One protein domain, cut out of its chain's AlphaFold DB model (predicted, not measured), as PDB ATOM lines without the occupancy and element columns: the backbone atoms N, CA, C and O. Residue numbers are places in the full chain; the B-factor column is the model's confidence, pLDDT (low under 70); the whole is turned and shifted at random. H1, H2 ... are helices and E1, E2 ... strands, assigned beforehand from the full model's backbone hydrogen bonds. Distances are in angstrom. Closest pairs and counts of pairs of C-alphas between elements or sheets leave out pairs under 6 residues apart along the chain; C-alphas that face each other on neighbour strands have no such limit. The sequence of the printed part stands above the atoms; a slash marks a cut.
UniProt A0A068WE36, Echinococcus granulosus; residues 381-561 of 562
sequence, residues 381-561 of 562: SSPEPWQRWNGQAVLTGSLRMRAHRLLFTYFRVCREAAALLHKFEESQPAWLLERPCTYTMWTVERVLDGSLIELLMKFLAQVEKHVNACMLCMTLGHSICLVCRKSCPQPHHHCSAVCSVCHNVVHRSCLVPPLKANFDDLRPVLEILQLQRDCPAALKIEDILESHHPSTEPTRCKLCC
ATOM      1  N   SER A 381     -25.936   3.462 -37.315       82.88
ATOM      2  CA  SER A 381     -26.134   3.446 -35.865       82.88
ATOM      3  C   SER A 381     -25.972   4.855 -35.308       82.88
ATOM      4  O   SER A 381     -25.021   5.548 -35.671       82.88
ATOM      5  N   SER A 382     -26.880   5.290 -34.432       77.06
ATOM      6  CA  SER A 382     -26.775   6.609 -33.792       77.06
ATOM      7  C   SER A 382     -25.427   6.767 -33.074       77.06
ATOM      8  O   SER A 382     -25.074   5.872 -32.300       77.06
ATOM      9  N   PRO A 383     -24.711   7.894 -33.242       76.56
ATOM     10  CA  PRO A 383     -23.513   8.164 -32.456       76.56
ATOM     11  C   PRO A 383     -23.827   8.138 -30.956       76.56
ATOM     12  O   PRO A 383     -24.769   8.801 -30.513       76.56
ATOM     13  N   GLU A 384     -23.032   7.405 -30.169       71.69
ATOM     14  CA  GLU A 384     -23.249   7.251 -28.722       71.69
ATOM     15  C   GLU A 384     -23.383   8.604 -27.993       71.69
ATOM     16  O   GLU A 384     -24.340   8.761 -27.229       71.69
ATOM     17  N   PRO A 385     -22.536   9.627 -28.253       68.75
ATOM     18  CA  PRO A 385     -22.674  10.914 -27.573       68.75
ATOM     19  C   PRO A 385     -24.014  11.600 -27.856       68.75
ATOM     20  O   PRO A 385     -24.617  12.168 -26.947       68.75
ATOM     21  N   TRP A 386     -24.510  11.522 -29.094       77.00
ATOM     22  CA  TRP A 386     -25.798  12.108 -29.464       77.00
ATOM     23  C   TRP A 386     -26.951  11.364 -28.789       77.00
ATOM     24  O   TRP A 386     -27.809  11.987 -28.169       77.00
ATOM     25  N   GLN A 387     -26.919  10.030 -28.828       75.62
ATOM     26  CA  GLN A 387     -27.934   9.176 -28.213       75.62
ATOM     27  C   GLN A 387     -27.975   9.301 -26.680       75.62
ATOM     28  O   GLN A 387     -29.012   9.047 -26.074       75.62
ATOM     29  N   ARG A 388     -26.859   9.701 -26.060       72.31
ATOM     30  CA  ARG A 388     -26.709   9.901 -24.612       72.31
ATOM     31  C   ARG A 388     -27.103  11.298 -24.139       72.31
ATOM     32  O   ARG A 388     -27.671  11.441 -23.060       72.31
ATOM     33  N   TRP A 389     -26.762  12.331 -24.907       69.56
ATOM     34  CA  TRP A 389     -26.834  13.721 -24.445       69.56
ATOM     35  C   TRP A 389     -27.895  14.570 -25.144       69.56
ATOM     36  O   TRP A 389     -28.012  15.753 -24.830       69.56
ATOM     37  N   ASN A 390     -28.685  14.001 -26.053       79.25
ATOM     38  CA  ASN A 390     -29.858  14.652 -26.624       79.25
ATOM     39  C   ASN A 390     -31.138  14.049 -26.021       79.25
ATOM     40  O   ASN A 390     -31.427  12.873 -26.231       79.25
ATOM     41  N   GLY A 391     -31.924  14.851 -25.288       79.75
ATOM     42  CA  GLY A 391     -33.123  14.361 -24.591       79.75
ATOM     43  C   GLY A 391     -34.187  13.751 -25.515       79.75
ATOM     44  O   GLY A 391     -34.810  12.752 -25.156       79.75
ATOM     45  N   GLN A 392     -34.361  14.297 -26.724       87.19
ATOM     46  CA  GLN A 392     -35.271  13.742 -27.736       87.19
ATOM     47  C   GLN A 392     -34.762  12.387 -28.245       87.19
ATOM     48  O   GLN A 392     -35.536  11.436 -28.369       87.19
ATOM     49  N   ALA A 393     -33.454  12.272 -28.497       87.56
ATOM     50  CA  ALA A 393     -32.832  11.024 -28.936       87.56
ATOM     51  C   ALA A 393     -32.932   9.930 -27.865       87.56
ATOM     52  O   ALA A 393     -33.332   8.811 -28.191       87.56
ATOM     53  N   VAL A 394     -32.649  10.264 -26.598       85.31
ATOM     54  CA  VAL A 394     -32.798   9.364 -25.439       85.31
ATOM     55  C   VAL A 394     -34.223   8.817 -25.370       85.31
ATOM     56  O   VAL A 394     -34.418   7.600 -25.398       85.31
ATOM     57  N   LEU A 395     -35.223   9.706 -25.350       91.88
ATOM     58  CA  LEU A 395     -36.625   9.302 -25.253       91.88
ATOM     59  C   LEU A 395     -37.064   8.467 -26.464       91.88
ATOM     60  O   LEU A 395     -37.695   7.426 -26.298       91.88
ATOM     61  N   THR A 396     -36.693   8.874 -27.682       93.81
ATOM     62  CA  THR A 396     -36.999   8.108 -28.902       93.81
ATOM     63  C   THR A 396     -36.382   6.711 -28.838       93.81
ATOM     64  O   THR A 396     -37.060   5.725 -29.126       93.81
ATOM     65  N   GLY A 397     -35.108   6.611 -28.449       90.69
ATOM     66  CA  GLY A 397     -34.401   5.339 -28.313       90.69
ATOM     67  C   GLY A 397     -35.094   4.409 -27.318       90.69
ATOM     68  O   GLY A 397     -35.381   3.264 -27.661       90.69
ATOM     69  N   SER A 398     -35.458   4.926 -26.139       89.19
ATOM     70  CA  SER A 398     -36.255   4.209 -25.130       89.19
ATOM     71  C   SER A 398     -37.581   3.695 -25.703       89.19
ATOM     72  O   SER A 398     -37.863   2.497 -25.671       89.19
ATOM     73  N   LEU A 399     -38.384   4.568 -26.318       92.44
ATOM     74  CA  LEU A 399     -39.685   4.193 -26.885       92.44
ATOM     75  C   LEU A 399     -39.556   3.093 -27.950       92.44
ATOM     76  O   LEU A 399     -40.338   2.139 -27.964       92.44
ATOM     77  N   ARG A 400     -38.543   3.189 -28.819       92.88
ATOM     78  CA  ARG A 400     -38.253   2.165 -29.834       92.88
ATOM     79  C   ARG A 400     -37.804   0.854 -29.199       92.88
ATOM     80  O   ARG A 400     -38.269  -0.203 -29.616       92.88
ATOM     81  N   MET A 401     -36.963   0.906 -28.167       87.25
ATOM     82  CA  MET A 401     -36.546  -0.271 -27.399       87.25
ATOM     83  C   MET A 401     -37.730  -0.961 -26.715       87.25
ATOM     84  O   MET A 401     -37.820  -2.191 -26.741       87.25
ATOM     85  N   ARG A 402     -38.671  -0.198 -26.147       87.88
ATOM     86  CA  ARG A 402     -39.913  -0.745 -25.585       87.88
ATOM     87  C   ARG A 402     -40.739  -1.443 -26.653       87.88
ATOM     88  O   ARG A 402     -41.079  -2.608 -26.468       87.88
ATOM     89  N   ALA A 403     -40.996  -0.779 -27.779       90.06
ATOM     90  CA  ALA A 403     -41.743  -1.356 -28.896       90.06
ATOM     91  C   ALA A 403     -41.082  -2.631 -29.453       90.06
ATOM     92  O   ALA A 403     -41.766  -3.622 -29.703       90.06
ATOM     93  N   HIS A 404     -39.752  -2.645 -29.562       87.94
ATOM     94  CA  HIS A 404     -38.983  -3.798 -30.022       87.94
ATOM     95  C   HIS A 404     -39.221  -5.051 -29.170       87.94
ATOM     96  O   HIS A 404     -39.447  -6.141 -29.692       87.94
ATOM     97  N   ARG A 405     -39.251  -4.909 -27.840       82.31
ATOM     98  CA  ARG A 405     -39.500  -6.033 -26.915       82.31
ATOM     99  C   ARG A 405     -40.908  -6.618 -27.054       82.31
ATOM    100  O   ARG A 405     -41.126  -7.794 -26.753       82.31
ATOM    101  N   LEU A 406     -41.864  -5.819 -27.535       86.31
ATOM    102  CA  LEU A 406     -43.233  -6.267 -27.785       86.31
ATOM    103  C   LEU A 406     -43.356  -7.144 -29.037       86.31
ATOM    104  O   LEU A 406     -44.279  -7.960 -29.092       86.31
ATOM    105  N   LEU A 407     -42.415  -7.048 -29.991       83.62
ATOM    106  CA  LEU A 407     -42.382  -7.888 -31.198       83.62
ATOM    107  C   LEU A 407     -42.383  -9.369 -30.846       83.62
ATOM    108  O   LEU A 407     -43.244 -10.120 -31.303       83.62
ATOM    109  N   PHE A 408     -41.463  -9.781 -29.977       76.88
ATOM    110  CA  PHE A 408     -41.302 -11.189 -29.617       76.88
ATOM    111  C   PHE A 408     -42.380 -11.706 -28.663       76.88
ATOM    112  O   PHE A 408     -42.640 -12.904 -28.663       76.88
ATOM    113  N   THR A 409     -43.018 -10.823 -27.887       78.81
ATOM    114  CA  THR A 409     -43.987 -11.245 -26.863       78.81
ATOM    115  C   THR A 409     -45.428 -11.227 -27.372       78.81
ATOM    116  O   THR A 409     -46.164 -12.186 -27.163       78.81
ATOM    117  N   TYR A 410     -45.850 -10.146 -28.032       87.50
ATOM    118  CA  TYR A 410     -47.259  -9.935 -28.378       87.50
ATOM    119  C   TYR A 410     -47.504  -9.983 -29.881       87.50
ATOM    120  O   TYR A 410     -48.387 -10.716 -30.321       87.50
ATOM    121  N   PHE A 411     -46.724  -9.250 -30.683       88.31
ATOM    122  CA  PHE A 411     -47.032  -9.076 -32.109       88.31
ATOM    123  C   PHE A 411     -46.918 -10.373 -32.922       88.31
ATOM    124  O   PHE A 411     -47.664 -10.554 -33.878       88.31
ATOM    125  N   ARG A 412     -46.054 -11.317 -32.525       85.81
ATOM    126  CA  ARG A 412     -45.941 -12.632 -33.190       85.81
ATOM    127  C   ARG A 412     -47.021 -13.641 -32.795       85.81
ATOM    128  O   ARG A 412     -47.171 -14.646 -33.482       85.81
ATOM    129  N   VAL A 413     -47.734 -13.408 -31.692       87.56
ATOM    130  CA  VAL A 413     -48.646 -14.398 -31.087       87.56
ATOM    131  C   VAL A 413     -50.103 -13.943 -31.165       87.56
ATOM    132  O   VAL A 413     -50.988 -14.737 -31.472       87.56
ATOM    133  N   CYS A 414     -50.372 -12.659 -30.923       93.81
ATOM    134  CA  CYS A 414     -51.715 -12.095 -30.953       93.81
ATOM    135  C   CYS A 414     -52.022 -11.444 -32.306       93.81
ATOM    136  O   CYS A 414     -51.391 -10.463 -32.696       93.81
ATOM    137  N   ARG A 415     -53.064 -11.940 -32.988       94.75
ATOM    138  CA  ARG A 415     -53.521 -11.419 -34.290       94.75
ATOM    139  C   ARG A 415     -53.927  -9.943 -34.239       94.75
ATOM    140  O   ARG A 415     -53.650  -9.199 -35.171       94.75
ATOM    141  N   GLU A 416     -54.599  -9.516 -33.175       94.31
ATOM    142  CA  GLU A 416     -55.036  -8.123 -33.019       94.31
ATOM    143  C   GLU A 416     -53.857  -7.183 -32.745       94.31
ATOM    144  O   GLU A 416     -53.778  -6.109 -33.337       94.31
ATOM    145  N   ALA A 417     -52.895  -7.612 -31.921       93.56
ATOM    146  CA  ALA A 417     -51.652  -6.874 -31.733       93.56
ATOM    147  C   ALA A 417     -50.871  -6.773 -33.057       93.56
ATOM    148  O   ALA A 417     -50.381  -5.698 -33.398       93.56
ATOM    149  N   ALA A 418     -50.796  -7.860 -33.833       94.69
ATOM    150  CA  ALA A 418     -50.167  -7.865 -35.155       94.69
ATOM    151  C   ALA A 418     -50.840  -6.876 -36.123       94.69
ATOM    152  O   ALA A 418     -50.154  -6.189 -36.873       94.69
ATOM    153  N   ALA A 419     -52.169  -6.744 -36.072       95.88
ATOM    154  CA  ALA A 419     -52.895  -5.762 -36.875       95.88
ATOM    155  C   ALA A 419     -52.551  -4.310 -36.488       95.88
ATOM    156  O   ALA A 419     -52.460  -3.450 -37.364       95.88
ATOM    157  N   LEU A 420     -52.315  -4.028 -35.197       95.50
ATOM    158  CA  LEU A 420     -51.820  -2.717 -34.757       95.50
ATOM    159  C   LEU A 420     -50.422  -2.425 -35.313       95.50
ATOM    160  O   LEU A 420     -50.175  -1.306 -35.763       95.50
ATOM    161  N   LEU A 421     -49.528  -3.421 -35.305       95.19
ATOM    162  CA  LEU A 421     -48.193  -3.301 -35.895       95.19
ATOM    163  C   LEU A 421     -48.271  -3.063 -37.410       95.19
ATOM    164  O   LEU A 421     -47.683  -2.103 -37.893       95.19
ATOM    165  N   HIS A 422     -49.067  -3.849 -38.140       94.81
ATOM    166  CA  HIS A 422     -49.250  -3.675 -39.586       94.81
ATOM    167  C   HIS A 422     -49.733  -2.262 -39.933       94.81
ATOM    168  O   HIS A 422     -49.183  -1.602 -40.809       94.81
ATOM    169  N   LYS A 423     -50.717  -1.747 -39.186       95.06
ATOM    170  CA  LYS A 423     -51.217  -0.380 -39.368       95.06
ATOM    171  C   LYS A 423     -50.144   0.686 -39.114       95.06
ATOM    172  O   LYS A 423     -50.168   1.750 -39.729       95.06
ATOM    173  N   PHE A 424     -49.216   0.441 -38.191       94.94
ATOM    174  CA  PHE A 424     -48.071   1.324 -37.976       94.94
ATOM    175  C   PHE A 424     -47.105   1.279 -39.175       94.94
ATOM    176  O   PHE A 424     -46.696   2.330 -39.680       94.94
ATOM    177  N   GLU A 425     -46.816   0.074 -39.669       94.44
ATOM    178  CA  GLU A 425     -45.905  -0.205 -40.788       94.44
ATOM    179  C   GLU A 425     -46.427   0.264 -42.157       94.44
ATOM    180  O   GLU A 425     -45.643   0.505 -43.069       94.44
ATOM    181  N   GLU A 426     -47.733   0.505 -42.305       93.56
ATOM    182  CA  GLU A 426     -48.295   1.158 -43.500       93.56
ATOM    183  C   GLU A 426     -47.704   2.557 -43.741       93.56
ATOM    184  O   GLU A 426     -47.615   3.014 -44.880       93.56
ATOM    185  N   SER A 427     -47.306   3.252 -42.670       89.75
ATOM    186  CA  SER A 427     -46.780   4.622 -42.737       89.75
ATOM    187  C   SER A 427     -45.303   4.743 -42.367       89.75
ATOM    188  O   SER A 427     -44.702   5.795 -42.594       89.75
ATOM    189  N   GLN A 428     -44.722   3.706 -41.763       93.06
ATOM    190  CA  GLN A 428     -43.356   3.696 -41.246       93.06
ATOM    191  C   GLN A 428     -42.615   2.448 -41.724       93.06
ATOM    192  O   GLN A 428     -43.218   1.391 -41.856       93.06
ATOM    193  N   PRO A 429     -41.293   2.508 -41.928       91.50
ATOM    194  CA  PRO A 429     -40.556   1.309 -42.290       91.50
ATOM    195  C   PRO A 429     -40.534   0.291 -41.138       91.50
ATOM    196  O   PRO A 429     -40.244   0.662 -40.002       91.50
ATOM    197  N   ALA A 430     -40.730  -0.998 -41.442       89.88
ATOM    198  CA  ALA A 430     -40.709  -2.090 -40.455       89.88
ATOM    199  C   ALA A 430     -39.437  -2.093 -39.582       89.88
ATOM    200  O   ALA A 430     -39.489  -2.227 -38.356       89.88
ATOM    201  N   TRP A 431     -38.282  -1.794 -40.193       91.88
ATOM    202  CA  TRP A 431     -37.001  -1.748 -39.485       91.88
ATOM    203  C   TRP A 431     -36.944  -0.712 -38.353       91.88
ATOM    204  O   TRP A 431     -36.071  -0.808 -37.490       91.88
ATOM    205  N   LEU A 432     -37.855   0.270 -38.324       93.19
ATOM    206  CA  LEU A 432     -37.899   1.310 -37.300       93.19
ATOM    207  C   LEU A 432     -38.062   0.722 -35.891       93.19
ATOM    208  O   LEU A 432     -37.411   1.201 -34.960       93.19
ATOM    209  N   LEU A 433     -38.891  -0.315 -35.736       91.69
ATOM    210  CA  LEU A 433     -39.106  -0.996 -34.454       91.69
ATOM    211  C   LEU A 433     -38.227  -2.244 -34.306       91.69
ATOM    212  O   LEU A 433     -37.809  -2.579 -33.200       91.69
ATOM    213  N   GLU A 434     -37.899  -2.922 -35.407       88.69
ATOM    214  CA  GLU A 434     -37.024  -4.102 -35.376       88.69
ATOM    215  C   GLU A 434     -35.575  -3.759 -35.014       88.69
ATOM    216  O   GLU A 434     -34.891  -4.574 -34.401       88.69
ATOM    217  N   ARG A 435     -35.095  -2.563 -35.378       88.88
ATOM    218  CA  ARG A 435     -33.707  -2.131 -35.160       88.88
ATOM    219  C   ARG A 435     -33.654  -0.774 -34.444       88.88
ATOM    220  O   ARG A 435     -33.411   0.244 -35.092       88.88
ATOM    221  N   PRO A 436     -33.858  -0.732 -33.111       87.19
ATOM    222  CA  PRO A 436     -34.013   0.513 -32.344       87.19
ATOM    223  C   PRO A 436     -32.827   1.479 -32.398       87.19
ATOM    224  O   PRO A 436     -33.022   2.681 -32.261       87.19
ATOM    225  N   CYS A 437     -31.610   0.973 -32.608       82.25
ATOM    226  CA  CYS A 437     -30.394   1.787 -32.683       82.25
ATOM    227  C   CYS A 437     -30.071   2.269 -34.106       82.25
ATOM    228  O   CYS A 437     -29.102   3.000 -34.297       82.25
ATOM    229  N   THR A 438     -30.846   1.847 -35.109       89.38
ATOM    230  CA  THR A 438     -30.632   2.213 -36.513       89.38
ATOM    231  C   THR A 438     -31.453   3.444 -36.880       89.38
ATOM    232  O   THR A 438     -32.637   3.529 -36.546       89.38
ATOM    233  N   TYR A 439     -30.832   4.381 -37.589       91.06
ATOM    234  CA  TYR A 439     -31.404   5.650 -38.023       91.06
ATOM    235  C   TYR A 439     -31.051   5.926 -39.485       91.06
ATOM    236  O   TYR A 439     -30.055   5.432 -40.006       91.06
ATOM    237  N   THR A 440     -31.874   6.741 -40.131       93.62
ATOM    238  CA  THR A 440     -31.535   7.526 -41.325       93.62
ATOM    239  C   THR A 440     -31.558   9.009 -40.949       93.62
ATOM    240  O   THR A 440     -32.145   9.376 -39.923       93.62
ATOM    241  N   MET A 441     -30.984   9.894 -41.765       93.44
ATOM    242  CA  MET A 441     -31.053  11.332 -41.469       93.44
ATOM    243  C   MET A 441     -32.496  11.851 -41.464       93.44
ATOM    244  O   MET A 441     -32.843  12.659 -40.609       93.44
ATOM    245  N   TRP A 442     -33.370  11.280 -42.296       94.31
ATOM    246  CA  TRP A 442     -34.808  11.549 -42.236       94.31
ATOM    247  C   TRP A 442     -35.433  11.192 -40.878       94.31
ATOM    248  O   TRP A 442     -36.222  11.957 -40.327       94.31
ATOM    249  N   THR A 443     -35.073  10.048 -40.282       94.69
ATOM    250  CA  THR A 443     -35.553   9.738 -38.923       94.69
ATOM    251  C   THR A 443     -34.966  10.675 -37.873       94.69
ATOM    252  O   THR A 443     -35.658  10.989 -36.913       94.69
ATOM    253  N   VAL A 444     -33.726  11.146 -38.051       93.25
ATOM    254  CA  VAL A 444     -33.087  12.101 -37.134       93.25
ATOM    255  C   VAL A 444     -33.816  13.439 -37.147       93.25
ATOM    256  O   VAL A 444     -34.079  13.974 -36.076       93.25
ATOM    257  N   GLU A 445     -34.226  13.947 -38.309       93.56
ATOM    258  CA  GLU A 445     -35.064  15.155 -38.393       93.56
ATOM    259  C   GLU A 445     -36.340  15.008 -37.566       93.56
ATOM    260  O   GLU A 445     -36.661  15.879 -36.762       93.56
ATOM    261  N   ARG A 446     -36.993  13.847 -37.674       94.81
ATOM    262  CA  ARG A 446     -38.217  13.542 -36.928       94.81
ATOM    263  C   ARG A 446     -38.017  13.321 -35.427       94.81
ATOM    264  O   ARG A 446     -38.967  13.376 -34.648       94.81
ATOM    265  N   VAL A 447     -36.793  12.997 -35.012       93.38
ATOM    266  CA  VAL A 447     -36.408  13.002 -33.594       93.38
ATOM    267  C   VAL A 447     -36.256  14.437 -33.116       93.38
ATOM    268  O   VAL A 447     -36.759  14.780 -32.054       93.38
ATOM    269  N   LEU A 448     -35.568  15.276 -33.892       88.38
ATOM    270  CA  LEU A 448     -35.276  16.656 -33.513       88.38
ATOM    271  C   LEU A 448     -36.532  17.535 -33.476       88.38
ATOM    272  O   LEU A 448     -36.614  18.412 -32.621       88.38
ATOM    273  N   ASP A 449     -37.504  17.293 -34.358       90.19
ATOM    274  CA  ASP A 449     -38.795  17.996 -34.358       90.19
ATOM    275  C   ASP A 449     -39.843  17.387 -33.401       90.19
ATOM    276  O   ASP A 449     -40.910  17.966 -33.208       90.19
ATOM    277  N   GLY A 450     -39.546  16.234 -32.789       91.56
ATOM    278  CA  GLY A 450     -40.424  15.524 -31.853       91.56
ATOM    279  C   GLY A 450     -41.550  14.696 -32.495       91.56
ATOM    280  O   GLY A 450     -42.212  13.922 -31.797       91.56
ATOM    281  N   SER A 451     -41.754  14.763 -33.814       95.12
ATOM    282  CA  SER A 451     -42.853  14.074 -34.510       95.12
ATOM    283  C   SER A 451     -42.774  12.548 -34.411       95.12
ATOM    284  O   SER A 451     -43.799  11.857 -34.401       95.12
ATOM    285  N   LEU A 452     -41.563  11.984 -34.339       95.25
ATOM    286  CA  LEU A 452     -41.377  10.547 -34.141       95.25
ATOM    287  C   LEU A 452     -41.735  10.121 -32.711       95.25
ATOM    288  O   LEU A 452     -42.291   9.039 -32.521       95.25
ATOM    289  N   ILE A 453     -41.468  10.967 -31.716       95.12
ATOM    290  CA  ILE A 453     -41.804  10.690 -30.314       95.12
ATOM    291  C   ILE A 453     -43.315  10.620 -30.143       95.12
ATOM    292  O   ILE A 453     -43.823   9.632 -29.613       95.12
ATOM    293  N   GLU A 454     -44.039  11.621 -30.643       95.12
ATOM    294  CA  GLU A 454     -45.503  11.650 -30.581       95.12
ATOM    295  C   GLU A 454     -46.122  10.417 -31.247       95.12
ATOM    296  O   GLU A 454     -47.025   9.780 -30.693       95.12
ATOM    297  N   LEU A 455     -45.591  10.032 -32.415       95.94
ATOM    298  CA  LEU A 455     -46.026   8.841 -33.133       95.94
ATOM    299  C   LEU A 455     -45.819   7.565 -32.300       95.94
ATOM    300  O   LEU A 455     -46.743   6.759 -32.172       95.94
ATOM    301  N   LEU A 456     -44.624   7.382 -31.731       95.88
ATOM    302  CA  LEU A 456     -44.277   6.203 -30.934       95.88
ATOM    303  C   LEU A 456     -45.082   6.130 -29.635       95.88
ATOM    304  O   LEU A 456     -45.587   5.061 -29.296       95.88
ATOM    305  N   MET A 457     -45.255   7.250 -28.931       94.81
ATOM    306  CA  MET A 457     -46.078   7.311 -27.720       94.81
ATOM    307  C   MET A 457     -47.532   6.937 -28.019       94.81
ATOM    308  O   MET A 457     -48.118   6.111 -27.318       94.81
ATOM    309  N   LYS A 458     -48.105   7.484 -29.099       95.88
ATOM    310  CA  LYS A 458     -49.471   7.160 -29.529       95.88
ATOM    311  C   LYS A 458     -49.621   5.692 -29.931       95.88
ATOM    312  O   LYS A 458     -50.665   5.095 -29.668       95.88
ATOM    313  N   PHE A 459     -48.614   5.121 -30.588       95.81
ATOM    314  CA  PHE A 459     -48.595   3.703 -30.936       95.81
ATOM    315  C   PHE A 459     -48.537   2.824 -29.682       95.81
ATOM    316  O   PHE A 459     -49.401   1.969 -29.496       95.81
ATOM    317  N   LEU A 460     -47.592   3.081 -28.775       93.44
ATOM    318  CA  LEU A 460     -47.439   2.314 -27.538       93.44
ATOM    319  C   LEU A 460     -48.687   2.383 -26.650       93.44
ATOM    320  O   LEU A 460     -49.093   1.352 -26.125       93.44
ATOM    321  N   ALA A 461     -49.359   3.534 -26.564       93.94
ATOM    322  CA  ALA A 461     -50.617   3.661 -25.824       93.94
ATOM    323  C   ALA A 461     -51.748   2.782 -26.403       93.94
ATOM    324  O   ALA A 461     -52.548   2.214 -25.658       93.94
ATOM    325  N   GLN A 462     -51.822   2.628 -27.733       94.88
ATOM    326  CA  GLN A 462     -52.787   1.719 -28.369       94.88
ATOM    327  C   GLN A 462     -52.471   0.257 -28.053       94.88
ATOM    328  O   GLN A 462     -53.379  -0.525 -27.769       94.88
ATOM    329  N   VAL A 463     -51.186  -0.098 -28.082       92.62
ATOM    330  CA  VAL A 463     -50.728  -1.452 -27.765       92.62
ATOM    331  C   VAL A 463     -50.990  -1.770 -26.297       92.62
ATOM    332  O   VAL A 463     -51.524  -2.832 -26.006       92.62
ATOM    333  N   GLU A 464     -50.706  -0.848 -25.379       90.62
ATOM    334  CA  GLU A 464     -50.980  -1.005 -23.948       90.62
ATOM    335  C   GLU A 464     -52.478  -1.201 -23.675       90.62
ATOM    336  O   GLU A 464     -52.868  -2.145 -22.985       90.62
ATOM    337  N   LYS A 465     -53.338  -0.385 -24.298       93.38
ATOM    338  CA  LYS A 465     -54.795  -0.558 -24.214       93.38
ATOM    339  C   LYS A 465     -55.233  -1.944 -24.693       93.38
ATOM    340  O   LYS A 465     -56.096  -2.556 -24.068       93.38
ATOM    341  N   HIS A 466     -54.651  -2.439 -25.785       93.56
ATOM    342  CA  HIS A 466     -54.938  -3.782 -26.284       93.56
ATOM    343  C   HIS A 466     -54.429  -4.870 -25.331       93.56
ATOM    344  O   HIS A 466     -55.181  -5.784 -25.004       93.56
ATOM    345  N   VAL A 467     -53.190  -4.766 -24.843       89.38
ATOM    346  CA  VAL A 467     -52.592  -5.746 -23.922       89.38
ATOM    347  C   VAL A 467     -53.421  -5.884 -22.646       89.38
ATOM    348  O   VAL A 467     -53.614  -7.001 -22.181       89.38
ATOM    349  N   ASN A 468     -53.970  -4.782 -22.133       88.00
ATOM    350  CA  ASN A 468     -54.810  -4.779 -20.933       88.00
ATOM    351  C   ASN A 468     -56.250  -5.275 -21.166       88.00
ATOM    352  O   ASN A 468     -56.952  -5.548 -20.198       88.00
ATOM    353  N   ALA A 469     -56.704  -5.385 -22.418       91.88
ATOM    354  CA  ALA A 469     -58.056  -5.837 -22.766       91.88
ATOM    355  C   ALA A 469     -58.087  -7.239 -23.402       91.88
ATOM    356  O   ALA A 469     -59.114  -7.916 -23.376       91.88
ATOM    357  N   CYS A 470     -56.980  -7.682 -23.997       93.00
ATOM    358  CA  CYS A 470     -56.888  -8.950 -24.703       93.00
ATOM    359  C   CYS A 470     -56.454 -10.066 -23.755       93.00
ATOM    360  O   CYS A 470     -55.321 -10.077 -23.276       93.00
ATOM    361  N   MET A 471     -57.326 -11.056 -23.558       90.56
ATOM    362  CA  MET A 471     -57.071 -12.193 -22.666       90.56
ATOM    363  C   MET A 471     -55.746 -12.909 -22.977       90.56
ATOM    364  O   MET A 471     -54.981 -13.193 -22.061       90.56
ATOM    365  N   LEU A 472     -55.424 -13.122 -24.260       89.88
ATOM    366  CA  LEU A 472     -54.165 -13.745 -24.683       89.88
ATOM    367  C   LEU A 472     -52.944 -12.912 -24.265       89.88
ATOM    368  O   LEU A 472     -52.008 -13.436 -23.665       89.88
ATOM    369  N   CYS A 473     -52.957 -11.608 -24.555       88.31
ATOM    370  CA  CYS A 473     -51.860 -10.709 -24.201       88.31
ATOM    371  C   CYS A 473     -51.715 -10.549 -22.684       88.31
ATOM    372  O   CYS A 473     -50.590 -10.513 -22.195       88.31
ATOM    373  N   MET A 474     -52.820 -10.522 -21.932       84.38
ATOM    374  CA  MET A 474     -52.790 -10.478 -20.468       84.38
ATOM    375  C   MET A 474     -52.116 -11.718 -19.871       84.38
ATOM    376  O   MET A 474     -51.302 -11.589 -18.955       84.38
ATOM    377  N   THR A 475     -52.416 -12.913 -20.394       80.62
ATOM    378  CA  THR A 475     -51.778 -14.162 -19.947       80.62
ATOM    379  C   THR A 475     -50.284 -14.186 -20.269       80.62
ATOM    380  O   THR A 475     -49.495 -14.670 -19.464       80.62
ATOM    381  N   LEU A 476     -49.878 -13.630 -21.415       76.38
ATOM    382  CA  LEU A 476     -48.466 -13.517 -21.798       76.38
ATOM    383  C   LEU A 476     -47.721 -12.415 -21.017       76.38
ATOM    384  O   LEU A 476     -46.517 -12.524 -20.793       76.38
ATOM    385  N   GLY A 477     -48.423 -11.350 -20.619       68.12
ATOM    386  CA  GLY A 477     -47.853 -10.170 -19.966       68.12
ATOM    387  C   GLY A 477     -47.573 -10.341 -18.473       68.12
ATOM    388  O   GLY A 477     -46.606  -9.766 -17.972       68.12
ATOM    389  N   HIS A 478     -48.370 -11.147 -17.764       65.31
ATOM    390  CA  HIS A 478     -48.126 -11.510 -16.365       65.31
ATOM    391  C   HIS A 478     -47.281 -12.780 -16.286       65.31
ATOM    392  O   HIS A 478     -47.789 -13.889 -16.133       65.31
ATOM    393  N   SER A 479     -45.968 -12.613 -16.403       69.19
ATOM    394  CA  SER A 479     -45.030 -13.731 -16.329       69.19
ATOM    395  C   SER A 479     -44.403 -13.834 -14.942       69.19
ATOM    396  O   SER A 479     -44.122 -12.839 -14.275       69.19
ATOM    397  N   ILE A 480     -44.162 -15.061 -14.490       81.62
ATOM    398  CA  ILE A 480     -43.304 -15.311 -13.334       81.62
ATOM    399  C   ILE A 480     -41.864 -15.291 -13.849       81.62
ATOM    400  O   ILE A 480     -41.519 -16.055 -14.749       81.62
ATOM    401  N   CYS A 481     -41.005 -14.451 -13.267       87.12
ATOM    402  CA  CYS A 481     -39.585 -14.451 -13.603       87.12
ATOM    403  C   CYS A 481     -38.998 -15.832 -13.275       87.12
ATOM    404  O   CYS A 481     -38.932 -16.214 -12.106       87.12
ATOM    405  N   LEU A 482     -38.539 -16.577 -14.283       84.25
ATOM    406  CA  LEU A 482     -38.060 -17.953 -14.088       84.25
ATOM    407  C   LEU A 482     -36.829 -18.046 -13.176       84.25
ATOM    408  O   LEU A 482     -36.627 -19.073 -12.535       84.25
ATOM    409  N   VAL A 483     -36.050 -16.964 -13.081       86.62
ATOM    410  CA  VAL A 483     -34.844 -16.882 -12.245       86.62
ATOM    411  C   VAL A 483     -35.195 -16.726 -10.763       86.62
ATOM    412  O   VAL A 483     -34.707 -17.485  -9.937       86.62
ATOM    413  N   CYS A 484     -36.039 -15.749 -10.407       88.69
ATOM    414  CA  CYS A 484     -36.338 -15.431  -9.001       88.69
ATOM    415  C   CYS A 484     -37.708 -15.921  -8.512       88.69
ATOM    416  O   CYS A 484     -38.034 -15.723  -7.346       88.69
ATOM    417  N   ARG A 485     -38.515 -16.524  -9.393       87.31
ATOM    418  CA  ARG A 485     -39.863 -17.059  -9.125       87.31
ATOM    419  C   ARG A 485     -40.879 -16.037  -8.589       87.31
ATOM    420  O   ARG A 485     -41.915 -16.425  -8.063       87.31
ATOM    421  N   LYS A 486     -40.621 -14.737  -8.763       87.44
ATOM    422  CA  LYS A 486     -41.544 -13.638  -8.418       87.44
ATOM    423  C   LYS A 486     -42.276 -13.122  -9.658       87.44
ATOM    424  O   LYS A 486     -41.764 -13.266 -10.770       87.44
ATOM    425  N   SER A 487     -43.439 -12.496  -9.457       85.12
ATOM    426  CA  SER A 487     -44.171 -11.785 -10.518       85.12
ATOM    427  C   SER A 487     -43.249 -10.791 -11.224       85.12
ATOM    428  O   SER A 487     -42.516 -10.063 -10.555       85.12
ATOM    429  N   CYS A 488     -43.249 -10.802 -12.556       82.81
ATOM    430  CA  CYS A 488     -42.440  -9.931 -13.388       82.81
ATOM    431  C   CYS A 488     -43.335  -8.940 -14.146       82.81
ATOM    432  O   CYS A 488     -44.336  -9.361 -14.734       82.81
ATOM    433  N   PRO A 489     -42.989  -7.638 -14.166       83.19
ATOM    434  CA  PRO A 489     -43.716  -6.650 -14.954       83.19
ATOM    435  C   PRO A 489     -43.745  -6.991 -16.448       83.19
ATOM    436  O   PRO A 489     -42.866  -7.690 -16.956       83.19
ATOM    437  N   GLN A 490     -44.714  -6.418 -17.165       79.69
ATOM    438  CA  GLN A 490     -44.877  -6.615 -18.608       79.69
ATOM    439  C   GLN A 490     -43.579  -6.308 -19.392       79.69
ATOM    440  O   GLN A 490     -42.789  -5.471 -18.951       79.69
ATOM    441  N   PRO A 491     -43.339  -6.915 -20.573       79.06
ATOM    442  CA  PRO A 491     -42.060  -6.827 -21.301       79.06
ATOM    443  C   PRO A 491     -41.593  -5.411 -21.674       79.06
ATOM    444  O   PRO A 491     -40.396  -5.177 -21.843       79.06
ATOM    445  N   HIS A 492     -42.528  -4.472 -21.839       77.75
ATOM    446  CA  HIS A 492     -42.230  -3.070 -22.150       77.75
ATOM    447  C   HIS A 492     -41.978  -2.207 -20.907       77.75
ATOM    448  O   HIS A 492     -41.686  -1.021 -21.038       77.75
ATOM    449  N   HIS A 493     -42.130  -2.765 -19.706       82.00
ATOM    450  CA  HIS A 493     -41.885  -2.051 -18.466       82.00
ATOM    451  C   HIS A 493     -40.377  -1.893 -18.219       82.00
ATOM    452  O   HIS A 493     -39.566  -2.783 -18.484       82.00
ATOM    453  N   HIS A 494     -39.982  -0.776 -17.617       74.25
ATOM    454  CA  HIS A 494     -38.575  -0.452 -17.379       74.25
ATOM    455  C   HIS A 494     -37.890  -1.325 -16.306       74.25
ATOM    456  O   HIS A 494     -36.685  -1.248 -16.103       74.25
ATOM    457  N   CYS A 495     -38.630  -2.166 -15.588       78.44
ATOM    458  CA  CYS A 495     -38.055  -3.131 -14.636       78.44
ATOM    459  C   CYS A 495     -37.869  -4.539 -15.226       78.44
ATOM    460  O   CYS A 495     -37.240  -5.397 -14.597       78.44
ATOM    461  N   SER A 496     -38.391  -4.786 -16.428       82.19
ATOM    462  CA  SER A 496     -38.312  -6.076 -17.105       82.19
ATOM    463  C   SER A 496     -37.355  -6.017 -18.299       82.19
ATOM    464  O   SER A 496     -36.937  -4.952 -18.783       82.19
ATOM    465  N   ALA A 497     -36.936  -7.193 -18.740       79.19
ATOM    466  CA  ALA A 497     -36.158  -7.410 -19.945       79.19
ATOM    467  C   ALA A 497     -36.480  -8.792 -20.521       79.19
ATOM    468  O   ALA A 497     -36.984  -9.664 -19.820       79.19
ATOM    469  N   VAL A 498     -36.186  -8.985 -21.803       79.88
ATOM    470  CA  VAL A 498     -36.390 -10.257 -22.499       79.88
ATOM    471  C   VAL A 498     -35.033 -10.929 -22.664       79.88
ATOM    472  O   VAL A 498     -34.108 -10.315 -23.191       79.88
ATOM    473  N   CYS A 499     -34.900 -12.175 -22.205       81.62
ATOM    474  CA  CYS A 499     -33.672 -12.944 -22.399       81.62
ATOM    475  C   CYS A 499     -33.411 -13.165 -23.896       81.62
ATOM    476  O   CYS A 499     -34.290 -13.643 -24.613       81.62
ATOM    477  N   SER A 500     -32.193 -12.885 -24.357       79.00
ATOM    478  CA  SER A 500     -31.800 -13.071 -25.764       79.00
ATOM    479  C   SER A 500     -31.799 -14.532 -26.235       79.00
ATOM    480  O   SER A 500     -31.867 -14.773 -27.435       79.00
ATOM    481  N   VAL A 501     -31.739 -15.498 -25.310       82.62
ATOM    482  CA  VAL A 501     -31.655 -16.939 -25.616       82.62
ATOM    483  C   VAL A 501     -33.017 -17.619 -25.517       82.62
ATOM    484  O   VAL A 501     -33.465 -18.255 -26.462       82.62
ATOM    485  N   CYS A 502     -33.685 -17.503 -24.367       83.06
ATOM    486  CA  CYS A 502     -34.945 -18.210 -24.119       83.06
ATOM    487  C   CYS A 502     -36.196 -17.355 -24.353       83.06
ATOM    488  O   CYS A 502     -37.301 -17.860 -24.184       83.06
ATOM    489  N   HIS A 503     -36.038 -16.070 -24.684       78.31
ATOM    490  CA  HIS A 503     -37.123 -15.110 -24.929       78.31
ATOM    491  C   HIS A 503     -38.130 -14.931 -23.781       78.31
ATOM    492  O   HIS A 503     -39.147 -14.261 -23.944       78.31
ATOM    493  N   ASN A 504     -37.832 -15.461 -22.593       80.62
ATOM    494  CA  ASN A 504     -38.637 -15.233 -21.402       80.62
ATOM    495  C   ASN A 504     -38.400 -13.827 -20.848       80.62
ATOM    496  O   ASN A 504     -37.268 -13.328 -20.824       80.62
ATOM    497  N   VAL A 505     -39.475 -13.225 -20.346       83.75
ATOM    498  CA  VAL A 505     -39.423 -11.964 -19.610       83.75
ATOM    499  C   VAL A 505     -38.866 -12.235 -18.212       83.75
ATOM    500  O   VAL A 505     -39.321 -13.124 -17.491       83.75
ATOM    501  N   VAL A 506     -37.841 -11.482 -17.835       86.25
ATOM    502  CA  VAL A 506     -37.168 -11.573 -16.539       86.25
ATOM    503  C   VAL A 506     -36.942 -10.178 -15.971       86.25
ATOM    504  O   VAL A 506     -36.921  -9.182 -16.698       86.25
ATOM    505  N   HIS A 507     -36.737 -10.085 -14.658       86.94
ATOM    506  CA  HIS A 507     -36.305  -8.828 -14.054       86.94
ATOM    507  C   HIS A 507     -34.929  -8.427 -14.586       86.94
ATOM    508  O   HIS A 507     -34.058  -9.279 -14.774       86.94
ATOM    509  N   ARG A 508     -34.687  -7.123 -14.737       83.44
ATOM    510  CA  ARG A 508     -33.368  -6.591 -15.131       83.44
ATOM    511  C   ARG A 508     -32.236  -7.036 -14.191       83.44
ATOM    512  O   ARG A 508     -31.153  -7.386 -14.648       83.44
ATOM    513  N   SER A 509     -32.526  -7.159 -12.895       84.25
ATOM    514  CA  SER A 509     -31.611  -7.703 -11.875       84.25
ATOM    515  C   SER A 509     -31.339  -9.213 -11.995       84.25
ATOM    516  O   SER A 509     -30.415  -9.736 -11.368       84.25
ATOM    517  N   CYS A 510     -32.144  -9.928 -12.782       87.44
ATOM    518  CA  CYS A 510     -32.024 -11.364 -13.040       87.44
ATOM    519  C   CYS A 510     -31.278 -11.685 -14.349       87.44
ATOM    520  O   CYS A 510     -31.129 -12.864 -14.681       87.44
ATOM    521  N   LEU A 511     -30.819 -10.664 -15.080       83.81
ATOM    522  CA  LEU A 511     -29.926 -10.819 -16.227       83.81
ATOM    523  C   LEU A 511     -28.461 -10.978 -15.793       83.81
ATOM    524  O   LEU A 511     -28.101 -10.693 -14.646       83.81
ATOM    525  N   VAL A 512     -27.631 -11.440 -16.728       78.94
ATOM    526  CA  VAL A 512     -26.170 -11.474 -16.640       78.94
ATOM    527  C   VAL A 512     -25.582 -10.687 -17.825       78.94
ATOM    528  O   VAL A 512     -25.877 -11.048 -18.969       78.94
ATOM    529  N   PRO A 513     -24.779  -9.633 -17.566       71.25
ATOM    530  CA  PRO A 513     -24.625  -8.979 -16.261       71.25
ATOM    531  C   PRO A 513     -25.967  -8.398 -15.759       71.25
ATOM    532  O   PRO A 513     -26.849  -8.090 -16.566       71.25
ATOM    533  N   PRO A 514     -26.169  -8.262 -14.432       70.94
ATOM    534  CA  PRO A 514     -27.397  -7.682 -13.905       70.94
ATOM    535  C   PRO A 514     -27.476  -6.211 -14.305       70.94
ATOM    536  O   PRO A 514     -26.613  -5.411 -13.940       70.94
ATOM    537  N   LEU A 515     -28.548  -5.843 -15.004       70.12
ATOM    538  CA  LEU A 515     -28.845  -4.451 -15.318       70.12
ATOM    539  C   LEU A 515     -29.396  -3.794 -14.047       70.12
ATOM    540  O   LEU A 515     -30.596  -3.842 -13.766       70.12
ATOM    541  N   LYS A 516     -28.498  -3.250 -13.216       60.97
ATOM    542  CA  LYS A 516     -28.879  -2.474 -12.034       60.97
ATOM    543  C   LYS A 516     -29.410  -1.122 -12.494       60.97
ATOM    544  O   LYS A 516     -28.689  -0.342 -13.104       60.97
ATOM    545  N   ALA A 517     -30.659  -0.834 -12.158       58.94
ATOM    546  CA  ALA A 517     -31.191   0.512 -12.246       58.94
ATOM    547  C   ALA A 517     -30.669   1.316 -11.046       58.94
ATOM    548  O   ALA A 517     -31.359   1.421 -10.036       58.94
ATOM    549  N   ASN A 518     -29.424   1.806 -11.099       62.06
ATOM    550  CA  ASN A 518     -28.989   2.775 -10.094       62.06
ATOM    551  C   ASN A 518     -29.577   4.140 -10.459       62.06
ATOM    552  O   ASN A 518     -28.954   4.945 -11.147       62.06
ATOM    553  N   PHE A 519     -30.838   4.348 -10.084       66.62
ATOM    554  CA  PHE A 519     -31.585   5.557 -10.422       66.62
ATOM    555  C   PHE A 519     -30.935   6.819  -9.834       66.62
ATOM    556  O   PHE A 519     -31.016   7.879 -10.454       66.62
ATOM    557  N   ASP A 520     -30.242   6.693  -8.698       65.75
ATOM    558  CA  ASP A 520     -29.541   7.804  -8.046       65.75
ATOM    559  C   ASP A 520     -28.376   8.332  -8.900       65.75
ATOM    560  O   ASP A 520     -28.175   9.544  -8.974       65.75
ATOM    561  N   ASP A 521     -27.688   7.461  -9.648       69.25
ATOM    562  CA  ASP A 521     -26.607   7.862 -10.564       69.25
ATOM    563  C   ASP A 521     -27.138   8.538 -11.844       69.25
ATOM    564  O   ASP A 521     -26.435   9.318 -12.491       69.25
ATOM    565  N   LEU A 522     -28.387   8.247 -12.229       73.62
ATOM    566  CA  LEU A 522     -29.006   8.747 -13.463       73.62
ATOM    567  C   LEU A 522     -29.815  10.030 -13.259       73.62
ATOM    568  O   LEU A 522     -30.084  10.752 -14.219       73.62
ATOM    569  N   ARG A 523     -30.193  10.349 -12.023       74.94
ATOM    570  CA  ARG A 523     -30.962  11.554 -11.699       74.94
ATOM    571  C   ARG A 523     -30.238  12.861 -12.061       74.94
ATOM    572  O   ARG A 523     -30.871  13.689 -12.717       74.94
ATOM    573  N   PRO A 524     -28.923  13.024 -11.803       70.44
ATOM    574  CA  PRO A 524     -28.173  14.174 -12.311       70.44
ATOM    575  C   PRO A 524     -28.179  14.257 -13.844       70.44
ATOM    576  O   PRO A 524     -28.220  15.346 -14.409       70.44
ATOM    577  N   VAL A 525     -28.164  13.115 -14.539       67.06
ATOM    578  CA  VAL A 525     -28.240  13.080 -16.009       67.06
ATOM    579  C   VAL A 525     -29.609  13.570 -16.480       67.06
ATOM    580  O   VAL A 525     -29.671  14.398 -17.389       67.06
ATOM    581  N   LEU A 526     -30.696  13.125 -15.839       77.31
ATOM    582  CA  LEU A 526     -32.055  13.560 -16.167       77.31
ATOM    583  C   LEU A 526     -32.241  15.063 -15.972       77.31
ATOM    584  O   LEU A 526     -32.706  15.732 -16.892       77.31
ATOM    585  N   GLU A 527     -31.852  15.597 -14.814       73.06
ATOM    586  CA  GLU A 527     -31.948  17.033 -14.519       73.06
ATOM    587  C   GLU A 527     -31.217  17.855 -15.590       73.06
ATOM    588  O   GLU A 527     -31.691  18.886 -16.067       73.06
ATOM    589  N   ILE A 528     -30.081  17.348 -16.062       63.03
ATOM    590  CA  ILE A 528     -29.282  18.011 -17.085       63.03
ATOM    591  C   ILE A 528     -29.912  17.922 -18.458       63.03
ATOM    592  O   ILE A 528     -29.833  18.901 -19.203       63.03
ATOM    593  N   LEU A 529     -30.523  16.799 -18.815       63.12
ATOM    594  CA  LEU A 529     -31.303  16.706 -20.042       63.12
ATOM    595  C   LEU A 529     -32.492  17.670 -19.974       63.12
ATOM    596  O   LEU A 529     -32.655  18.458 -20.896       63.12
ATOM    597  N   GLN A 530     -33.213  17.736 -18.853       77.56
ATOM    598  CA  GLN A 530     -34.366  18.626 -18.649       77.56
ATOM    599  C   GLN A 530     -34.025  20.123 -18.722       77.56
ATOM    600  O   GLN A 530     -34.865  20.924 -19.124       77.56
ATOM    601  N   LEU A 531     -32.783  20.516 -18.426       68.69
ATOM    602  CA  LEU A 531     -32.294  21.888 -18.641       68.69
ATOM    603  C   LEU A 531     -32.049  22.235 -20.129       68.69
ATOM    604  O   LEU A 531     -31.691  23.372 -20.463       68.69
ATOM    605  N   GLN A 532     -32.162  21.276 -21.056       63.66
ATOM    606  CA  GLN A 532     -32.141  21.555 -22.497       63.66
ATOM    607  C   GLN A 532     -33.463  22.185 -22.923       63.66
ATOM    608  O   GLN A 532     -34.531  21.732 -22.534       63.66
ATOM    609  N   ARG A 533     -33.382  23.204 -23.786       62.00
ATOM    610  CA  ARG A 533     -34.566  23.886 -24.327       62.00
ATOM    611  C   ARG A 533     -35.489  22.911 -25.063       62.00
ATOM    612  O   ARG A 533     -36.699  23.046 -24.976       62.00
ATOM    613  N   ASP A 534     -34.886  21.932 -25.729       65.94
ATOM    614  CA  ASP A 534     -35.576  20.975 -26.587       65.94
ATOM    615  C   ASP A 534     -35.778  19.625 -25.878       65.94
ATOM    616  O   ASP A 534     -36.030  18.617 -26.531       65.94
ATOM    617  N   CYS A 535     -35.642  19.559 -24.546       73.75
ATOM    618  CA  CYS A 535     -35.902  18.322 -23.814       73.75
ATOM    619  C   CYS A 535     -37.403  18.009 -23.795       73.75
ATOM    620  O   CYS A 535     -38.199  18.883 -23.444       73.75
ATOM    621  N   PRO A 536     -37.814  16.761 -24.076       84.81
ATOM    622  CA  PRO A 536     -39.193  16.355 -23.859       84.81
ATOM    623  C   PRO A 536     -39.571  16.467 -22.378       84.81
ATOM    624  O   PRO A 536     -38.862  15.950 -21.514       84.81
ATOM    625  N   ALA A 537     -40.742  17.038 -22.087       84.81
ATOM    626  CA  ALA A 537     -41.309  17.037 -20.734       84.81
ATOM    627  C   ALA A 537     -41.642  15.617 -20.234       84.81
ATOM    628  O   ALA A 537     -41.701  15.371 -19.033       84.81
ATOM    629  N   ALA A 538     -41.853  14.679 -21.161       85.25
ATOM    630  CA  ALA A 538     -42.168  13.286 -20.867       85.25
ATOM    631  C   ALA A 538     -40.937  12.418 -20.546       85.25
ATOM    632  O   ALA A 538     -41.122  11.241 -20.246       85.25
ATOM    633  N   LEU A 539     -39.713  12.957 -20.633       87.25
ATOM    634  CA  LEU A 539     -38.487  12.202 -20.375       87.25
ATOM    635  C   LEU A 539     -38.367  11.844 -18.886       87.25
ATOM    636  O   LEU A 539     -38.440  12.723 -18.022       87.25
ATOM    637  N   LYS A 540     -38.134  10.560 -18.596       89.50
ATOM    638  CA  LYS A 540     -37.983  10.026 -17.236       89.50
ATOM    639  C   LYS A 540     -36.666   9.267 -17.060       89.50
ATOM    640  O   LYS A 540     -35.954   8.990 -18.025       89.50
ATOM    641  N   ILE A 541     -36.333   8.909 -15.816       84.81
ATOM    642  CA  ILE A 541     -35.075   8.206 -15.501       84.81
ATOM    643  C   ILE A 541     -35.048   6.823 -16.167       84.81
ATOM    644  O   ILE A 541     -34.014   6.383 -16.668       84.81
ATOM    645  N   GLU A 542     -36.193   6.147 -16.227       82.75
ATOM    646  CA  GLU A 542     -36.342   4.869 -16.914       82.75
ATOM    647  C   GLU A 542     -35.977   4.918 -18.406       82.75
ATOM    648  O   GLU A 542     -35.430   3.940 -18.916       82.75
ATOM    649  N   ASP A 543     -36.215   6.042 -19.087       85.56
ATOM    650  CA  ASP A 543     -35.860   6.200 -20.501       85.56
ATOM    651  C   ASP A 543     -34.339   6.290 -20.691       85.56
ATOM    652  O   ASP A 543     -33.790   5.717 -21.631       85.56
ATOM    653  N   ILE A 544     -33.647   6.950 -19.757       79.19
ATOM    654  CA  ILE A 544     -32.179   7.038 -19.724       79.19
ATOM    655  C   ILE A 544     -31.585   5.642 -19.515       79.19
ATOM    656  O   ILE A 544     -30.692   5.214 -20.243       79.19
ATOM    657  N   LEU A 545     -32.113   4.885 -18.551       77.88
ATOM    658  CA  LEU A 545     -31.656   3.519 -18.295       77.88
ATOM    659  C   LEU A 545     -31.749   2.637 -19.554       77.88
ATOM    660  O   LEU A 545     -30.858   1.829 -19.817       77.88
ATOM    661  N   GLU A 546     -32.818   2.795 -20.336       76.44
ATOM    662  CA  GLU A 546     -33.030   2.043 -21.575       76.44
ATOM    663  C   GLU A 546     -32.121   2.479 -22.724       76.44
ATOM    664  O   GLU A 546     -31.714   1.630 -23.516       76.44
ATOM    665  N   SER A 547     -31.763   3.764 -22.806       73.00
ATOM    666  CA  SER A 547     -30.862   4.267 -23.846       73.00
ATOM    667  C   SER A 547     -29.387   3.954 -23.583       73.00
ATOM    668  O   SER A 547     -28.627   3.824 -24.536       73.00
ATOM    669  N   HIS A 548     -28.973   3.857 -22.315       66.19
ATOM    670  CA  HIS A 548     -27.586   3.568 -21.916       66.19
ATOM    671  C   HIS A 548     -27.217   2.087 -21.972       66.19
ATOM    672  O   HIS A 548     -26.048   1.748 -22.140       66.19
ATOM    673  N   HIS A 549     -28.212   1.214 -21.847       63.66
ATOM    674  CA  HIS A 549     -28.050  -0.226 -22.005       63.66
ATOM    675  C   HIS A 549     -28.886  -0.706 -23.190       63.66
ATOM    676  O   HIS A 549     -29.829  -1.488 -23.002       63.66
ATOM    677  N   PRO A 550     -28.579  -0.234 -24.417       56.41
ATOM    678  CA  PRO A 550     -29.195  -0.812 -25.591       56.41
ATOM    679  C   PRO A 550     -28.844  -2.303 -25.598       56.41
ATOM    680  O   PRO A 550     -27.772  -2.714 -25.154       56.41
ATOM    681  N   SER A 551     -29.763  -3.136 -26.070       52.44
ATOM    682  CA  SER A 551     -29.633  -4.600 -26.092       52.44
ATOM    683  C   SER A 551     -28.535  -5.119 -27.038       52.44
ATOM    684  O   SER A 551     -28.637  -6.237 -27.536       52.44
ATOM    685  N   THR A 552     -27.531  -4.299 -27.355       45.41
ATOM    686  CA  THR A 552     -26.409  -4.616 -28.238       45.41
ATOM    687  C   THR A 552     -25.499  -5.677 -27.639       45.41
ATOM    688  O   THR A 552     -24.929  -6.460 -28.391       45.41
ATOM    689  N   GLU A 553     -25.425  -5.781 -26.310       56.25
ATOM    690  CA  GLU A 553     -24.908  -6.992 -25.680       56.25
ATOM    691  C   GLU A 553     -26.057  -7.988 -25.459       56.25
ATOM    692  O   GLU A 553     -27.079  -7.622 -24.861       56.25
ATOM    693  N   PRO A 554     -25.936  -9.242 -25.937       62.44
ATOM    694  CA  PRO A 554     -26.960 -10.258 -25.752       62.44
ATOM    695  C   PRO A 554     -27.090 -10.582 -24.264       62.44
ATOM    696  O   PRO A 554     -26.387 -11.430 -23.719       62.44
ATOM    697  N   THR A 555     -28.013  -9.893 -23.594       70.44
ATOM    698  CA  THR A 555     -28.301 -10.143 -22.184       70.44
ATOM    699  C   THR A 555     -28.987 -11.496 -22.046       70.44
ATOM    700  O   THR A 555     -29.972 -11.809 -22.728       70.44
ATOM    701  N   ARG A 556     -28.430 -12.344 -21.185       83.75
ATOM    702  CA  ARG A 556     -28.961 -13.678 -20.892       83.75
ATOM    703  C   ARG A 556     -29.547 -13.660 -19.494       83.75
ATOM    704  O   ARG A 556     -29.040 -12.963 -18.618       83.75
ATOM    705  N   CYS A 557     -30.624 -14.398 -19.259       85.38
ATOM    706  CA  CYS A 557     -31.031 -14.656 -17.882       85.38
ATOM    707  C   CYS A 557     -29.980 -15.554 -17.214       85.38
ATOM    708  O   CYS A 557     -29.306 -16.317 -17.904       85.38
ATOM    709  N   LYS A 558     -29.856 -15.479 -15.884       84.94
ATOM    710  CA  LYS A 558     -28.909 -16.318 -15.120       84.94
ATOM    711  C   LYS A 558     -29.007 -17.805 -15.489       84.94
ATOM    712  O   LYS A 558     -27.994 -18.417 -15.768       84.94
ATOM    713  N   LEU A 559     -30.226 -18.311 -15.683       84.94
ATOM    714  CA  LEU A 559     -30.496 -19.697 -16.092       84.94
ATOM    715  C   LEU A 559     -30.024 -20.091 -17.503       84.94
ATOM    716  O   LEU A 559     -30.015 -21.271 -17.810       84.94
ATOM    717  N   CYS A 560     -29.770 -19.133 -18.399       85.06
ATOM    718  CA  CYS A 560     -29.201 -19.400 -19.729       85.06
ATOM    719  C   CYS A 560     -27.710 -19.040 -19.799       85.06
ATOM    720  O   CYS A 560     -27.108 -19.117 -20.873       85.06
ATOM    721  N   CYS A 561     -27.166 -18.509 -18.706       78.50
ATOM    722  CA  CYS A 561     -25.749 -18.230 -18.547       78.50
ATOM    723  C   CYS A 561     -25.056 -19.394 -17.836       78.50
ATOM    724  O   CYS A 561     -23.951 -19.752 -18.236       78.50
TER     725      CYS A 561
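What this domain is: This is residues 381 to 561 of the 562 residues of a protein of Echinococcus granulosus (UniProt A0A068WE36). One long helix, H2, with a kink of 28 degrees near residue 405, runs through the middle; H3 and H6 make a three-helix bundle with it, H4 and H5 pack on it, and H9 crosses it, with H8 packed on H9. Near residues 402 to 409 of H2 lies a loop-rich region with the small hairpin E1 E2, where residues 556 to 557, just before H10, pair with residues 511 to 512. The 181 printed residues include ten named helices and two named strands, in the order H1 to H7, E1, E2, H8 to H10; the sheet, order E1 - E2, is antiparallel and the class is mostly helix. The whole is compact, with a radius of gyration of the C-alphas of 16.1 A and spans of 43 by 39 by 26 A.

How they stand to each other: H1, residues 384 to 389, and H2, residues 391 to 411, touch only at the corner, the C-alphas of Gln 387 and Ala 393 closest at 5.3 A. H2 is the hub, touching seven helices. H2, H3, residues 415 to 425, and H6, residues 451 to 469, form an up and down bundle, each running against the one before it. H6 touches H2 with residues 452 to 460 alone, closest C-alphas Thr 396 and Ile 453 at 5.6 A, and H3 at a shallow tilt of 7 degrees, closest Ala 417 and Val 463 at 6.8 A. H4, residues 431 to 434, H5, residues 441 to 448, and H7, residues 471 to 477, touch H2, their closest C-alphas being His 404 and Leu 433 at 5.2 A, Gln 392 and Val 447 at 6.0 A, and Tyr 410 and Cys 473 at 6.3 A. E1, residues 496 to 498, and E2, residues 505 to 507, form an antiparallel hairpin, with N 497 and O 506 within hydrogen-bond range at 2.9 A. H9, residues 541 to 548, is about perpendicular to H2 at 84 degrees, closest C-alphas Ser 398 and Asp 543 at 5.1 A, and touches H8, residues 519 to 530, at Leu 526 and Ile 541, 6.2 A. H10, residues 558 to 561, touches no helix. Every O i to N i+4 pair is within hydrogen-bond range in H1, H3, H5, H6, H7 and H9, against 14 of 17 in H2 and 6 of 8 in H8; H4 and H10 are too short for one.

Where its parts are: H1 begins at C-alpha 384 (-23.249, 7.251, -28.722). H2 measures 28.3 A, H6 27.7 A, H8 15.7 A and H3 15.0 A. H10 ends at C-alpha 561 (-25.749, -18.230, -18.547).

The domain as a whole: The C-alphas farthest apart are those of Arg 533 and Leu 559, 44.5 A. The printed part has no cut; the links H7 to E1 and E2 to H8 are long. Mean pLDDT of the printed part is 83.0, with 25 residues under 70, among them 516 to 521 and 548 to 554.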